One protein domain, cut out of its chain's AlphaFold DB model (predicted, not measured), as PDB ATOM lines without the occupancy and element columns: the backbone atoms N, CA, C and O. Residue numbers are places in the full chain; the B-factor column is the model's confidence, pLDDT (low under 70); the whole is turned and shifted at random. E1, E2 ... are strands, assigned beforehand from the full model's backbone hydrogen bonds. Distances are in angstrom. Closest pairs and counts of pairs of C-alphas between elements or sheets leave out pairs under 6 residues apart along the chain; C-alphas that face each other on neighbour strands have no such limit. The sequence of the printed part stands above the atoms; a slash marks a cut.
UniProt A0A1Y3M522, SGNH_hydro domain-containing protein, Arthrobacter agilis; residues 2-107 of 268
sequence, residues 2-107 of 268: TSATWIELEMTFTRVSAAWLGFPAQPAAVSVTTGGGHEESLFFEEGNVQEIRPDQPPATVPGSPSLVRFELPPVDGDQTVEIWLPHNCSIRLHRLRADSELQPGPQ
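This is residues 2 to 107 of the 268 residues of the protein "SGNH_hydro domain-containing protein" of Arthrobacter agilis (UniProt A0A1Y3M522). Two small sheets lie partly face to face as a loose sandwich: E3, E2 and E7 make one layer, and E6, E1 and the near part of E8 make the other. The long strand E1 bends and runs on past this body to pair with E4, and the hairpin of E4 and E5 makes one end of a long rod. The printed part has 106 residues with no named helix and eight named strands, E1 to E8 in chain order, and the class is all strand. The smaller sheet has the order E3, E2, E7, all antiparallel; the other is branched at E1, with mixed pairing. The whole is loose, with a radius of gyration of the C-alphas of 16.5 A, and spans 57 by 24 by 23 A.

Find C-alpha 6 at (10.847, -0.008, 18.742), where E1 begins; it runs through residues 6 to 17 for 32.2 A and bends by 56 degrees at residue 10. Next come E2, residues 28 to 34, 20.4 A long, and E3, residues 39 to 44, 17.3 A. Look for E4 at residues 48 to 53, 16.0 A, and E5 at residues 56 to 61, 14.0 A; C-alpha 56 is at (-13.846, 13.527, 51.458). E6 takes residues 66 to 71, 16.2 A, and E7 residues 81 to 84, 9.8 A. E8, residues 89 to 98, is 24.5 A long, bends by 68 degrees at residue 94 and ends at C-alpha 98, (6.873, -4.053, 18.608).

Begin at E1, whose pairing is staggered in a twisted sheet. E6 and E4 lie on one side of it, E8 on the other side. E6 is antiparallel to E1, with N 9 and O 68 2.8 A apart; E8 is antiparallel too, with N 12 and O 92 at 2.9 A. E4 is parallel to E1 at 17 degrees, with N 17 and O 50 at 2.8 A. E4 and E5 form an antiparallel hairpin, with N 51 and O 59 at 2.8 A. In the other sheet, E2 and E3 form a hairpin, with N 30 and O 42 at 3.0 A, and edge strand E7 is antiparallel to E2, with N 33 and O 82 at 2.9 A. Between the sheets, the closest C-alphas of E3 and E6, those of Phe 44 and Ser 66, are 7.3 A apart. E5 and E7 are apart.

The C-alphas farthest apart, those of Asp 55 and Asp 76, are 57.8 A from each other. The printed part runs from residue 2 to 107 with no cut. No link is long; those from E1 to E2 and from E6 to E7 are short, and the others are tight. The mean pLDDT of the printed part is 95.3, and no printed residue is under 70.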
ATOM      1  N   THR A   2      14.295  -9.754  22.200       95.81
ATOM      2  CA  THR A   2      13.795  -9.267  20.907       95.81
ATOM      3  C   THR A   2      14.896  -8.548  20.121       95.81
ATOM      4  O   THR A   2      15.836  -8.017  20.716       95.81
ATOM      5  N   SER A   3      14.746  -8.503  18.800       96.44
ATOM      6  CA  SER A   3      15.513  -7.682  17.850       96.44
ATOM      7  C   SER A   3      14.773  -6.396  17.444       96.44
ATOM      8  O   SER A   3      15.188  -5.710  16.512       96.44
ATOM      9  N   ALA A   4      13.653  -6.087  18.112       97.19
ATOM     10  CA  ALA A   4      12.819  -4.924  17.830       97.19
ATOM     11  C   ALA A   4      13.619  -3.615  17.847       97.19
ATOM     12  O   ALA A   4      14.433  -3.386  18.746       97.19
ATOM     13  N   THR A   5      13.336  -2.740  16.881       97.38
ATOM     14  CA  THR A   5      13.873  -1.373  16.846       97.38
ATOM     15  C   THR A   5      12.930  -0.373  17.502       97.38
ATOM     16  O   THR A   5      13.325   0.758  17.757       97.38
ATOM     17  N   TRP A   6      11.712  -0.785  17.861       98.00
ATOM     18  CA  TRP A   6      10.847  -0.008  18.742       98.00
ATOM     19  C   TRP A   6       9.903  -0.882  19.559       98.00
ATOM     20  O   TRP A   6       9.475  -1.956  19.137       98.00
ATOM     21  N   ILE A   7       9.519  -0.369  20.726       98.38
ATOM     22  CA  ILE A   7       8.472  -0.950  21.568       98.38
ATOM     23  C   ILE A   7       7.482   0.145  21.946       98.38
ATOM     24  O   ILE A   7       7.863   1.256  22.308       98.38
ATOM     25  N   GLU A   8       6.198  -0.187  21.867       98.62
ATOM     26  CA  GLU A   8       5.091   0.718  22.143       98.62
ATOM     27  C   GLU A   8       4.111   0.089  23.141       98.62
ATOM     28  O   GLU A   8       3.656  -1.044  22.958       98.62
ATOM     29  N   LEU A   9       3.753   0.840  24.182       98.38
ATOM     30  CA  LEU A   9       2.779   0.464  25.198       98.38
ATOM     31  C   LEU A   9       1.649   1.494  25.237       98.38
ATOM     32  O   LEU A   9       1.882   2.688  25.388       98.38
ATOM     33  N   GLU A  10       0.408   1.032  25.161       98.44
ATOM     34  CA  GLU A  10      -0.770   1.862  25.421       98.44
ATOM     35  C   GLU A  10      -1.178   1.669  26.883       98.44
ATOM     36  O   GLU A  10      -1.541   0.558  27.288       98.44
ATOM     37  N   MET A  11      -1.097   2.725  27.694       98.06
ATOM     38  CA  MET A  11      -1.235   2.632  29.149       98.06
ATOM     39  C   MET A  11      -2.149   3.714  29.715       98.06
ATOM     40  O   MET A  11      -2.163   4.844  29.248       98.06
ATOM     41  N   THR A  12      -2.886   3.396  30.778       98.38
ATOM     42  CA  THR A  12      -3.505   4.417  31.636       98.38
ATOM     43  C   THR A  12      -2.811   4.424  32.985       98.38
ATOM     44  O   THR A  12      -2.815   3.415  33.692       98.38
ATOM     45  N   PHE A  13      -2.268   5.578  33.358       98.19
ATOM     46  CA  PHE A  13      -1.747   5.839  34.694       98.19
ATOM     47  C   PHE A  13      -2.884   6.300  35.611       98.19
ATOM     48  O   PHE A  13      -3.812   6.970  35.164       98.19
ATOM     49  N   THR A  14      -2.847   5.934  36.890       98.00
ATOM     50  CA  THR A  14      -3.695   6.535  37.930       98.00
ATOM     51  C   THR A  14      -2.787   7.087  39.017       98.00
ATOM     52  O   THR A  14      -2.308   6.347  39.883       98.00
ATOM     53  N   ARG A  15      -2.502   8.387  38.902       96.88
ATOM     54  CA  ARG A  15      -1.547   9.142  39.723       96.88
ATOM     55  C   ARG A  15      -2.259   9.674  40.963       96.88
ATOM     56  O   ARG A  15      -3.423  10.051  40.887       96.88
ATOM     57  N   VAL A  16      -1.592   9.685  42.109       94.88
ATOM     58  CA  VAL A  16      -2.208  10.115  43.376       94.88
ATOM     59  C   VAL A  16      -1.871  11.576  43.644       94.88
ATOM     60  O   VAL A  16      -0.715  11.970  43.532       94.88
ATOM     61  N   SER A  17      -2.872  12.371  44.017       94.69
ATOM     62  CA  SER A  17      -2.713  13.762  44.439       94.69
ATOM     63  C   SER A  17      -3.190  13.937  45.875       94.69
ATOM     64  O   SER A  17      -4.358  13.705  46.186       94.69
ATOM     65  N   ALA A  18      -2.298  14.414  46.737       91.25
ATOM     66  CA  ALA A  18      -2.601  14.941  48.063       91.25
ATOM     67  C   ALA A  18      -2.119  16.402  48.143       91.25
ATOM     68  O   ALA A  18      -1.388  16.791  49.053       91.25
ATOM     69  N   ALA A  19      -2.512  17.222  47.160       90.81
ATOM     70  CA  ALA A  19      -2.035  18.601  47.001       90.81
ATOM     71  C   ALA A  19      -2.248  19.485  48.244       90.81
ATOM     72  O   ALA A  19      -1.442  20.374  48.509       90.81
ATOM     73  N   TRP A  20      -3.280  19.215  49.049       86.31
ATOM     74  CA  TRP A  20      -3.532  19.917  50.315       86.31
ATOM     75  C   TRP A  20      -2.434  19.692  51.374       86.31
ATOM     76  O   TRP A  20      -2.271  20.519  52.265       86.31
ATOM     77  N   LEU A  21      -1.665  18.602  51.261       84.75
ATOM     78  CA  LEU A  21      -0.466  18.317  52.056       84.75
ATOM     79  C   LEU A  21       0.829  18.792  51.379       84.75
ATOM     80  O   LEU A  21       1.908  18.539  51.904       84.75
ATOM     81  N   GLY A  22       0.743  19.456  50.222       86.69
ATOM     82  CA  GLY A  22       1.909  19.839  49.423       86.69
ATOM     83  C   GLY A  22       2.432  18.732  48.501       86.69
ATOM     84  O   GLY A  22       3.505  18.891  47.931       86.69
ATOM     85  N   PHE A  23       1.677  17.645  48.310       88.31
ATOM     86  CA  PHE A  23       2.046  16.535  47.425       88.31
ATOM     87  C   PHE A  23       1.103  16.471  46.211       88.31
ATOM     88  O   PHE A  23       0.176  15.653  46.193       88.31
ATOM     89  N   PRO A  24       1.255  17.354  45.205       93.06
ATOM     90  CA  PRO A  24       0.476  17.252  43.976       93.06
ATOM     91  C   PRO A  24       0.847  15.978  43.206       93.06
ATOM     92  O   PRO A  24       1.929  15.419  43.404       93.06
ATOM     93  N   ALA A  25      -0.038  15.539  42.305       94.88
ATOM     94  CA  ALA A  25       0.236  14.392  41.444       94.88
ATOM     95  C   ALA A  25       1.512  14.615  40.622       94.88
ATOM     96  O   ALA A  25       1.569  15.507  39.777       94.88
ATOM     97  N   GLN A  26       2.510  13.768  40.861       95.12
ATOM     98  CA  GLN A  26       3.761  13.764  40.108       95.12
ATOM     99  C   GLN A  26       3.578  13.072  38.754       95.12
ATOM    100  O   GLN A  26       2.663  12.248  38.621       95.12
ATOM    101  N   PRO A  27       4.399  13.383  37.739       96.75
ATOM    102  CA  PRO A  27       4.415  12.634  36.487       96.75
ATOM    103  C   PRO A  27       4.644  11.134  36.719       96.75
ATOM    104  O   PRO A  27       5.355  10.724  37.641       96.75
ATOM    105  N   ALA A  28       4.032  10.300  35.881       97.50
ATOM    106  CA  ALA A  28       4.398   8.894  35.789       97.50
ATOM    107  C   ALA A  28       5.650   8.773  34.913       97.50
ATOM    108  O   ALA A  28       5.694   9.365  33.838       97.50
ATOM    109  N   ALA A  29       6.641   8.000  35.351       98.06
ATOM    110  CA  ALA A  29       7.856   7.746  34.583       98.06
ATOM    111  C   ALA A  29       7.926   6.272  34.175       98.06
ATOM    112  O   ALA A  29       7.833   5.388  35.030       98.06
ATOM    113  N   VAL A  30       8.097   6.019  32.879       98.62
ATOM    114  CA  VAL A  30       8.404   4.689  32.339       98.62
ATOM    115  C   VAL A  30       9.831   4.729  31.822       98.62
ATOM    116  O   VAL A  30      10.179   5.644  31.076       98.62
ATOM    117  N   SER A  31      10.645   3.749  32.199       98.69
ATOM    118  CA  SER A  31      12.025   3.647  31.718       98.69
ATOM    119  C   SER A  31      12.226   2.369  30.916       98.69
ATOM    120  O   SER A  31      11.557   1.366  31.162       98.69
ATOM    121  N   VAL A  32      13.169   2.386  29.982       98.44
ATOM    122  CA  VAL A  32      13.648   1.193  29.281       98.44
ATOM    123  C   VAL A  32      15.131   1.008  29.556       98.44
ATOM    124  O   VAL A  32      15.881   1.980  29.579       98.44
ATOM    125  N   THR A  33      15.553  -0.238  29.755       97.44
ATOM    126  CA  THR A  33      16.967  -0.625  29.736       97.44
ATOM    127  C   THR A  33      17.176  -1.799  28.793       97.44
ATOM    128  O   THR A  33      16.332  -2.696  28.733       97.44
ATOM    129  N   THR A  34      18.302  -1.844  28.083       96.12
ATOM    130  CA  THR A  34      18.641  -2.978  27.210       96.12
ATOM    131  C   THR A  34      19.949  -3.656  27.600       96.12
ATOM    132  O   THR A  34      20.813  -3.062  28.244       96.12
ATOM    133  N   GLY A  35      20.128  -4.908  27.163       91.38
ATOM    134  CA  GLY A  35      21.383  -5.646  27.347       91.38
ATOM    135  C   GLY A  35      22.602  -4.963  26.708       91.38
ATOM    136  O   GLY A  35      23.721  -5.166  27.168       91.38
ATOM    137  N   GLY A  36      22.385  -4.115  25.693       88.31
ATOM    138  CA  GLY A  36      23.414  -3.270  25.076       88.31
ATOM    139  C   GLY A  36      23.753  -1.991  25.856       88.31
ATOM    140  O   GLY A  36      24.555  -1.193  25.379       88.31
ATOM    141  N   GLY A  37      23.153  -1.773  27.032       92.38
ATOM    142  CA  GLY A  37      23.416  -0.616  27.893       92.38
ATOM    143  C   GLY A  37      22.641   0.651  27.525       92.38
ATOM    144  O   GLY A  37      22.936   1.713  28.069       92.38
ATOM    145  N   HIS A  38      21.662   0.566  26.620       96.44
ATOM    146  CA  HIS A  38      20.758   1.683  26.351       96.44
ATOM    147  C   HIS A  38      19.815   1.883  27.540       96.44
ATOM    148  O   HIS A  38      19.249   0.910  28.037       96.44
ATOM    149  N   GLU A  39      19.651   3.130  27.979       97.88
ATOM    150  CA  GLU A  39      18.747   3.532  29.055       97.88
ATOM    151  C   GLU A  39      18.046   4.839  28.658       97.88
ATOM    152  O   GLU A  39      18.705   5.821  28.314       97.88
ATOM    153  N   GLU A  40      16.715   4.849  28.695       98.38
ATOM    154  CA  GLU A  40      15.879   6.016  28.385       98.38
ATOM    155  C   GLU A  40      14.689   6.070  29.354       98.38
ATOM    156  O   GLU A  40      14.233   5.043  29.857       98.38
ATOM    157  N   SER A  41      14.188   7.273  29.652       98.50
ATOM    158  CA  SER A  41      12.981   7.481  30.457       98.50
ATOM    159  C   SER A  41      12.049   8.493  29.805       98.50
ATOM    160  O   SER A  41      12.492   9.535  29.328       98.50
ATOM    161  N   LEU A  42      10.753   8.194  29.835       98.56
ATOM    162  CA  LEU A  42       9.679   9.060  29.355       98.56
ATOM    163  C   LEU A  42       8.733   9.402  30.506       98.56
ATOM    164  O   LEU A  42       8.474   8.565  31.376       98.56
ATOM    165  N   PHE A  43       8.200  10.623  30.486       98.25
ATOM    166  CA  PHE A  43       7.370  11.185  31.549       98.25
ATOM    167  C   PHE A  43       5.978  11.526  31.027       98.25
ATOM    168  O   PHE A  43       5.841  12.062  29.928       98.25
ATOM    169  N   PHE A  44       4.957  11.242  31.832       97.69
ATOM    170  CA  PHE A  44       3.555  11.379  31.444       97.69
ATOM    171  C   PHE A  44       2.745  12.078  32.534       97.69
ATOM    172  O   PHE A  44       2.739  11.663  33.699       97.69
ATOM    173  N   GLU A  45       2.023  13.122  32.139       96.62
ATOM    174  CA  GLU A  45       1.052  13.816  32.990       96.62
ATOM    175  C   GLU A  45      -0.393  13.413  32.664       96.62
ATOM    176  O   GLU A  45      -1.320  13.752  33.399       96.62
ATOM    177  N   GLU A  46      -0.632  12.665  31.592       94.94
ATOM    178  CA  GLU A  46      -1.970  12.177  31.280       94.94
ATOM    179  C   GLU A  46      -2.375  11.003  32.196       94.94
ATOM    180  O   GLU A  46      -1.655  10.586  33.113       94.94
ATOM    181  N   GLY A  47      -3.576  10.473  31.973       96.50
ATOM    182  CA  GLY A  47      -4.184   9.445  32.810       96.50
ATOM    183  C   GLY A  47      -5.053  10.001  33.935       96.50
ATOM    184  O   GLY A  47      -5.315  11.198  34.045       96.50
ATOM    185  N   ASN A  48      -5.556   9.090  34.760       98.12
ATOM    186  CA  ASN A  48      -6.427   9.436  35.870       98.12
ATOM    187  C   ASN A  48      -5.628  10.085  37.004       98.12
ATOM    188  O   ASN A  48      -4.471   9.730  37.254       98.12
ATOM    189  N   VAL A  49      -6.294  10.943  37.771       98.00
ATOM    190  CA  VAL A  49      -5.776  11.459  39.037       98.00
ATOM    191  C   VAL A  49      -6.708  11.042  40.167       98.00
ATOM    192  O   VAL A  49      -7.894  11.362  40.155       98.00
ATOM    193  N   GLN A  50      -6.178  10.317  41.146       96.94
ATOM    194  CA  GLN A  50      -6.868  10.023  42.392       96.94
ATOM    195  C   GLN A  50      -6.600  11.155  43.387       96.94
ATOM    196  O   GLN A  50      -5.490  11.294  43.900       96.94
ATOM    197  N   GLU A  51      -7.613  11.967  43.660       96.12
ATOM    198  CA  GLU A  51      -7.549  13.047  44.638       96.12
ATOM    199  C   GLU A  51      -7.861  12.526  46.040       96.12
ATOM    200  O   GLU A  51      -8.939  11.985  46.300       96.12
ATOM    201  N   ILE A  52      -6.917  12.725  46.957       92.25
ATOM    202  CA  ILE A  52      -7.061  12.430  48.379       92.25
ATOM    203  C   ILE A  52      -7.245  13.748  49.121       92.25
ATOM    204  O   ILE A  52      -6.405  14.645  49.022       92.25
ATOM    205  N   ARG A  53      -8.323  13.854  49.900       88.44
ATOM    206  CA  ARG A  53      -8.659  15.009  50.744       88.44
ATOM    207  C   ARG A  53      -9.032  14.517  52.150       88.44
ATOM    208  O   ARG A  53      -9.519  13.396  52.274       88.44
ATOM    209  N   PRO A  54      -8.782  15.299  53.212       81.69
ATOM    210  CA  PRO A  54      -8.930  14.827  54.592       81.69
ATOM    211  C   PRO A  54     -10.392  14.611  55.014       81.69
ATOM    212  O   PRO A  54     -10.659  13.852  55.941       81.69
ATOM    213  N   ASP A  55     -11.335  15.267  54.341       87.19
ATOM    214  CA  ASP A  55     -12.757  15.341  54.680       87.19
ATOM    215  C   ASP A  55     -13.672  14.687  53.630       87.19
ATOM    216  O   ASP A  55     -14.897  14.739  53.751       87.19
ATOM    217  N   GLN A  56     -13.099  14.082  52.585       89.62
ATOM    218  CA  GLN A  56     -13.846  13.527  51.458       89.62
ATOM    219  C   GLN A  56     -13.318  12.133  51.101       89.62
ATOM    220  O   GLN A  56     -12.109  11.895  51.176       89.62
ATOM    221  N   PRO A  57     -14.191  11.201  50.681       92.62
ATOM    222  CA  PRO A  57     -13.741   9.952  50.082       92.62
ATOM    223  C   PRO A  57     -12.817  10.223  48.883       92.62
ATOM    224  O   PRO A  57     -13.033  11.211  48.175       92.62
ATOM    225  N   PRO A  58     -11.829   9.350  48.607       91.81
ATOM    226  CA  PRO A  58     -10.988   9.489  47.426       91.81
ATOM    227  C   PRO A  58     -11.831   9.591  46.151       91.81
ATOM    228  O   PRO A  58     -12.690   8.743  45.899       91.81
ATOM    229  N   ALA A  59     -11.568  10.612  45.340       95.19
ATOM    230  CA  ALA A  59     -12.252  10.835  44.069       95.19
ATOM    231  C   ALA A  59     -11.286  10.584  42.909       95.19
ATOM    232  O   ALA A  59     -10.101  10.879  43.010       95.19
ATOM    233  N   THR A  60     -11.778  10.027  41.804       97.12
ATOM    234  CA  THR A  60     -10.966   9.832  40.594       97.12
ATOM    235  C   THR A  60     -11.406  10.813  39.523       97.12
ATOM    236  O   THR A  60     -12.551  10.765  39.075       97.12
ATOM    237  N   VAL A  61     -10.488  11.672  39.094       96.94
ATOM    238  CA  VAL A  61     -10.634  12.490  37.893       96.94
ATOM    239  C   VAL A  61     -10.145  11.648  36.714       96.94
ATOM    240  O   VAL A  61      -8.964  11.287  36.691       96.94
ATOM    241  N   PRO A  62     -11.022  11.259  35.772       97.31
ATOM    242  CA  PRO A  62     -10.621  10.426  34.650       97.31
ATOM    243  C   PRO A  62      -9.743  11.208  33.673       97.31
ATOM    244  O   PRO A  62      -9.963  12.398  33.447       97.31
ATOM    245  N   GLY A  63      -8.793  10.517  33.051       95.94
ATOM    246  CA  GLY A  63      -7.973  11.067  31.976       95.94
ATOM    247  C   GLY A  63      -7.734  10.062  30.855       95.94
ATOM    248  O   GLY A  63      -8.143   8.900  30.930       95.94
ATOM    249  N   SER A  64      -7.089  10.529  29.792       96.38
ATOM    250  CA  SER A  64      -6.828   9.721  28.599       96.38
ATOM    251  C   SER A  64      -5.673   8.735  28.815       96.38
ATOM    252  O   SER A  64      -4.759   9.034  29.584       96.38
ATOM    253  N   PRO A  65      -5.675   7.574  28.137       97.25
ATOM    254  CA  PRO A  65      -4.481   6.745  28.008       97.25
ATOM    255  C   PRO A  65      -3.332   7.503  27.323       97.25
ATOM    256  O   PRO A  65      -3.577   8.364  26.476       97.25
ATOM    257  N   SER A  66      -2.097   7.126  27.647       97.31
ATOM    258  CA  SER A  66      -0.870   7.580  26.991       97.31
ATOM    259  C   SER A  66      -0.295   6.471  26.110       97.31
ATOM    260  O   SER A  66      -0.442   5.279  26.405       97.31
ATOM    261  N   LEU A  67       0.396   6.873  25.045       97.69
ATOM    262  CA  LEU A  67       1.190   5.984  24.206       97.69
ATOM    263  C   LEU A  67       2.665   6.145  24.582       97.69
ATOM    264  O   LEU A  67       3.253   7.201  24.367       97.69
ATOM    265  N   VAL A  68       3.245   5.107  25.169       98.12
ATOM    266  CA  VAL A  68       4.650   5.059  25.575       98.12
ATOM    267  C   VAL A  68       5.425   4.383  24.460       98.12
ATOM    268  O   VAL A  68       5.228   3.193  24.233       98.12
ATOM    269  N   ARG A  69       6.285   5.113  23.751       98.25
ATOM    270  CA  ARG A  69       7.050   4.571  22.625       98.25
ATOM    271  C   ARG A  69       8.537   4.815  22.825       98.25
ATOM    272  O   ARG A  69       8.944   5.963  22.931       98.25
ATOM    273  N   PHE A  70       9.313   3.737  22.817       98.50
ATOM    274  CA  PHE A  70      10.771   3.773  22.848       98.50
ATOM    275  C   PHE A  70      11.325   3.367  21.487       98.50
ATOM    276  O   PHE A  70      10.894   2.355  20.925       98.50
ATOM    277  N   GLU A  71      12.288   4.137  20.988       98.00
ATOM    278  CA  GLU A  71      13.104   3.771  19.829       98.00
ATOM    279  C   GLU A  71      14.381   3.102  20.346       98.00
ATOM    280  O   GLU A  71      15.154   3.696  21.097       98.00
ATOM    281  N   LEU A  72      14.596   1.844  19.974       97.31
ATOM    282  CA  LEU A  72      15.680   1.018  20.488       97.31
ATOM    283  C   LEU A  72      16.846   0.978  19.493       97.31
ATOM    284  O   LEU A  72      16.625   0.825  18.288       97.31
ATOM    285  N   PRO A  73      18.103   1.049  19.966       95.75
ATOM    286  CA  PRO A  73      19.251   0.847  19.096       95.75
ATOM    287  C   PRO A  73      19.205  -0.535  18.422       95.75
ATOM    288  O   PRO A  73      18.949  -1.533  19.107       95.75
ATOM    289  N   PRO A  74      19.481  -0.616  17.107       94.44
ATOM    290  CA  PRO A  74      19.505  -1.886  16.397       94.44
ATOM    291  C   PRO A  74      20.628  -2.782  16.929       94.44
ATOM    292  O   PRO A  74      21.696  -2.303  17.317       94.44
ATOM    293  N   VAL A  75      20.389  -4.090  16.910       93.69
ATOM    294  CA  VAL A  75      21.335  -5.117  17.362       93.69
ATOM    295  C   VAL A  75      21.413  -6.264  16.359       93.69
ATOM    296  O   VAL A  75      20.436  -6.582  15.683       93.69
ATOM    297  N   ASP A  76      22.575  -6.909  16.292       90.38
ATOM    298  CA  ASP A  76      22.758  -8.138  15.525       90.38
ATOM    299  C   ASP A  76      22.201  -9.325  16.332       90.38
ATOM    300  O   ASP A  76      22.902  -9.942  17.136       90.38
ATOM    301  N   GLY A  77      20.915  -9.626  16.141       91.81
ATOM    302  CA  GLY A  77      20.202 -10.702  16.838       91.81
ATOM    303  C   GLY A  77      19.285 -10.194  17.950       91.81
ATOM    304  O   GLY A  77      18.797  -9.070  17.894       91.81
ATOM    305  N   ASP A  78      19.022 -11.028  18.954       94.00
ATOM    306  CA  ASP A  78      18.097 -10.692  20.038       94.00
ATOM    307  C   ASP A  78      18.824 -10.147  21.272       94.00
ATOM    308  O   ASP A  78      19.835 -10.698  21.713       94.00
ATOM    309  N   GLN A  79      18.246  -9.125  21.904       94.88
ATOM    310  CA  GLN A  79      18.689  -8.605  23.198       94.88
ATOM    311  C   GLN A  79      17.578  -8.656  24.252       94.88
ATOM    312  O   GLN A  79      16.384  -8.746  23.949       94.88
ATOM    313  N   THR A  80      17.966  -8.585  25.524       95.31
ATOM    314  CA  THR A  80      17.022  -8.334  26.619       95.31
ATOM    315  C   THR A  80      16.633  -6.861  26.621       95.31
ATOM    316  O   THR A  80      17.500  -5.991  26.548       95.31
ATOM    317  N   VAL A  81      15.329  -6.604  26.723       96.75
ATOM    318  CA  VAL A  81      14.747  -5.277  26.928       96.75
ATOM    319  C   VAL A  81      13.891  -5.357  28.185       96.75
ATOM    320  O   VAL A  81      12.998  -6.201  28.270       96.75
ATOM    321  N   GLU A  82      14.181  -4.504  29.159       96.56
ATOM    322  CA  GLU A  82      13.439  -4.388  30.411       96.56
ATOM    323  C   GLU A  82      12.687  -3.060  30.418       96.56
ATOM    324  O   GLU A  82      13.286  -1.996  30.265       96.56
ATOM    325  N   ILE A  83      11.366  -3.134  30.582       97.56
ATOM    326  CA  ILE A  83      10.498  -1.967  30.738       97.56
ATOM    327  C   ILE A  83      10.198  -1.802  32.225       97.56
ATOM    328  O   ILE A  83       9.530  -2.635  32.840       97.56
ATOM    329  N   TRP A  84      10.675  -0.704  32.791       97.88
ATOM    330  CA  TRP A  84      10.490  -0.340  34.185       97.88
ATOM    331  C   TRP A  84       9.225   0.494  34.321       97.88
ATOM    332  O   TRP A  84       9.142   1.625  33.835       97.88
ATOM    333  N   LEU A  85       8.222  -0.090  34.971       98.00
ATOM    334  CA  LEU A  85       6.933   0.555  35.187       98.00
ATOM    335  C   LEU A  85       7.022   1.616  36.301       98.00
ATOM    336  O   LEU A  85       7.868   1.500  37.192       98.00
ATOM    337  N   PRO A  86       6.134   2.628  36.298       97.06
ATOM    338  CA  PRO A  86       6.124   3.660  37.327       97.06
ATOM    339  C   PRO A  86       5.927   3.062  38.726       97.06
ATOM    340  O   PRO A  86       5.015   2.272  38.956       97.06
ATOM    341  N   HIS A  87       6.755   3.485  39.680       95.31
ATOM    342  CA  HIS A  87       6.707   3.043  41.082       95.31
ATOM    343  C   HIS A  87       5.810   3.940  41.965       95.31
ATOM    344  O   HIS A  87       5.466   3.592  43.098       95.31
ATOM    345  N   ASN A  88       5.443   5.119  41.450       94.06
ATOM    346  CA  ASN A  88       4.711   6.169  42.158       94.06
ATOM    347  C   ASN A  88       3.209   6.217  41.816       94.06
ATOM    348  O   ASN A  88       2.470   7.013  42.396       94.06
ATOM    349  N   CYS A  89       2.735   5.385  40.886       95.62
ATOM    350  CA  CYS A  89       1.330   5.329  40.499       95.62
ATOM    351  C   CYS A  89       0.904   3.908  40.112       95.62
ATOM    352  O   CYS A  89       1.736   3.023  39.924       95.62
ATOM    353  N   SER A  90      -0.406   3.682  40.007       96.06
ATOM    354  CA  SER A  90      -0.920   2.419  39.463       96.06
ATOM    355  C   SER A  90      -1.089   2.515  37.951       96.06
ATOM    356  O   SER A  90      -1.359   3.593  37.413       96.06
ATOM    357  N   ILE A  91      -0.943   1.382  37.265       97.62
ATOM    358  CA  ILE A  91      -1.008   1.313  35.806       97.62
ATOM    359  C   ILE A  91      -2.051   0.311  35.333       97.62
ATOM    360  O   ILE A  91      -2.333  -0.693  35.987       97.62
ATOM    361  N   ARG A  92      -2.592   0.574  34.146       97.94
ATOM    362  CA  ARG A  92      -3.307  -0.402  33.326       97.94
ATOM    363  C   ARG A  92      -2.648  -0.449  31.958       97.94
ATOM    364  O   ARG A  92      -2.674   0.551  31.248       97.94
ATOM    365  N   LEU A  93      -2.078  -1.597  31.604       97.81
ATOM    366  CA  LEU A  93      -1.550  -1.861  30.268       97.81
ATOM    367  C   LEU A  93      -2.684  -2.367  29.372       97.81
ATOM    368  O   LEU A  93      -3.282  -3.402  29.661       97.81
ATOM    369  N   HIS A  94      -2.985  -1.639  28.302       98.12
ATOM    370  CA  HIS A  94      -4.033  -2.001  27.342       98.12
ATOM    371  C   HIS A  94      -3.479  -2.784  26.163       98.12
ATOM    372  O   HIS A  94      -4.126  -3.704  25.661       98.12
ATOM    373  N   ARG A  95      -2.287  -2.402  25.699       97.81
ATOM    374  CA  ARG A  95      -1.662  -2.993  24.522       97.81
ATOM    375  C   ARG A  95      -0.146  -2.871  24.586       97.81
ATOM    376  O   ARG A  95       0.364  -1.864  25.061       97.81
ATOM    377  N   LEU A  96       0.536  -3.881  24.057       97.81
ATOM    378  CA  LEU A  96       1.975  -3.908  23.811       97.81
ATOM    379  C   LEU A  96       2.200  -4.248  22.333       97.81
ATOM    380  O   LEU A  96       1.552  -5.156  21.807       97.81
ATOM    381  N   ARG A  97       3.082  -3.507  21.665       97.94
ATOM    382  CA  ARG A  97       3.466  -3.709  20.264       97.94
ATOM    383  C   ARG A  97       4.970  -3.536  20.094       97.94
ATOM    384  O   ARG A  97       5.592  -2.774  20.827       97.94
ATOM    385  N   ALA A  98       5.509  -4.206  19.089       98.06
ATOM    386  CA  ALA A  98       6.873  -4.053  18.608       98.06
ATOM    387  C   ALA A  98       6.908  -4.375  17.105       98.06
ATOM    388  O   ALA A  98       5.961  -4.970  16.579       98.06
ATOM    389  N   ASP A  99       7.980  -3.997  16.416       97.81
ATOM    390  CA  ASP A  99       8.246  -4.388  15.022       97.81
ATOM    391  C   ASP A  99       8.877  -5.772  14.865       97.81
ATOM    392  O   ASP A  99       8.979  -6.269  13.744       97.81
ATOM    393  N   SER A 100       9.277  -6.404  15.966       97.50
ATOM    394  CA  SER A 100       9.815  -7.761  15.979       97.50
ATOM    395  C   SER A 100       9.126  -8.618  17.041       97.50
ATOM    396  O   SER A 100       8.357  -8.130  17.874       97.50
ATOM    397  N   GLU A 101       9.380  -9.923  16.998       96.12
ATOM    398  CA  GLU A 101       8.824 -10.874  17.953       96.12
ATOM    399  C   GLU A 101       9.314 -10.573  19.377       96.12
ATOM    400  O   GLU A 101      10.476 -10.227  19.605       96.12
ATOM    401  N   LEU A 102       8.408 -10.702  20.348       95.94
ATOM    402  CA  LEU A 102       8.705 -10.536  21.766       95.94
ATOM    403  C   LEU A 102       8.705 -11.903  22.442       95.94
ATOM    404  O   LEU A 102       7.649 -12.501  22.644       95.94
ATOM    405  N   GLN A 103       9.885 -12.372  22.835       95.50
ATOM    406  CA  GLN A 103      10.032 -13.563  23.667       95.50
ATOM    407  C   GLN A 103      10.196 -13.167  25.139       95.50
ATOM    408  O   GLN A 103      10.740 -12.093  25.422       95.50
ATOM    409  N   PRO A 104       9.804 -14.013  26.106       94.12
ATOM    410  CA  PRO A 104      10.150 -13.802  27.508       94.12
ATOM    411  C   PRO A 104      11.655 -13.553  27.698       94.12
ATOM    412  O   PRO A 104      12.498 -14.122  27.001       94.12
ATOM    413  N   GLY A 105      12.004 -12.635  28.599       89.19
ATOM    414  CA  GLY A 105      13.388 -12.465  29.042       89.19
ATOM    415  C   GLY A 105      13.836 -13.630  29.932       89.19
ATOM    416  O   GLY A 105      12.991 -14.390  30.416       89.19
ATOM    417  N   PRO A 106      15.148 -13.786  30.169       86.50
ATOM    418  CA  PRO A 106      15.626 -14.706  31.194       86.50
ATOM    419  C   PRO A 106      15.078 -14.295  32.567       86.50
ATOM    420  O   PRO A 106      14.846 -13.112  32.818       86.50
ATOM    421  N   GLN A 107      14.899 -15.261  33.471       78.81
ATOM    422  CA  GLN A 107      14.704 -14.916  34.876       78.81
ATOM    423  C   GLN A 107      15.962 -14.214  35.392       78.81
ATOM    424  O   GLN A 107      17.087 -14.656  35.145       78.81
TER     425      GLN A 107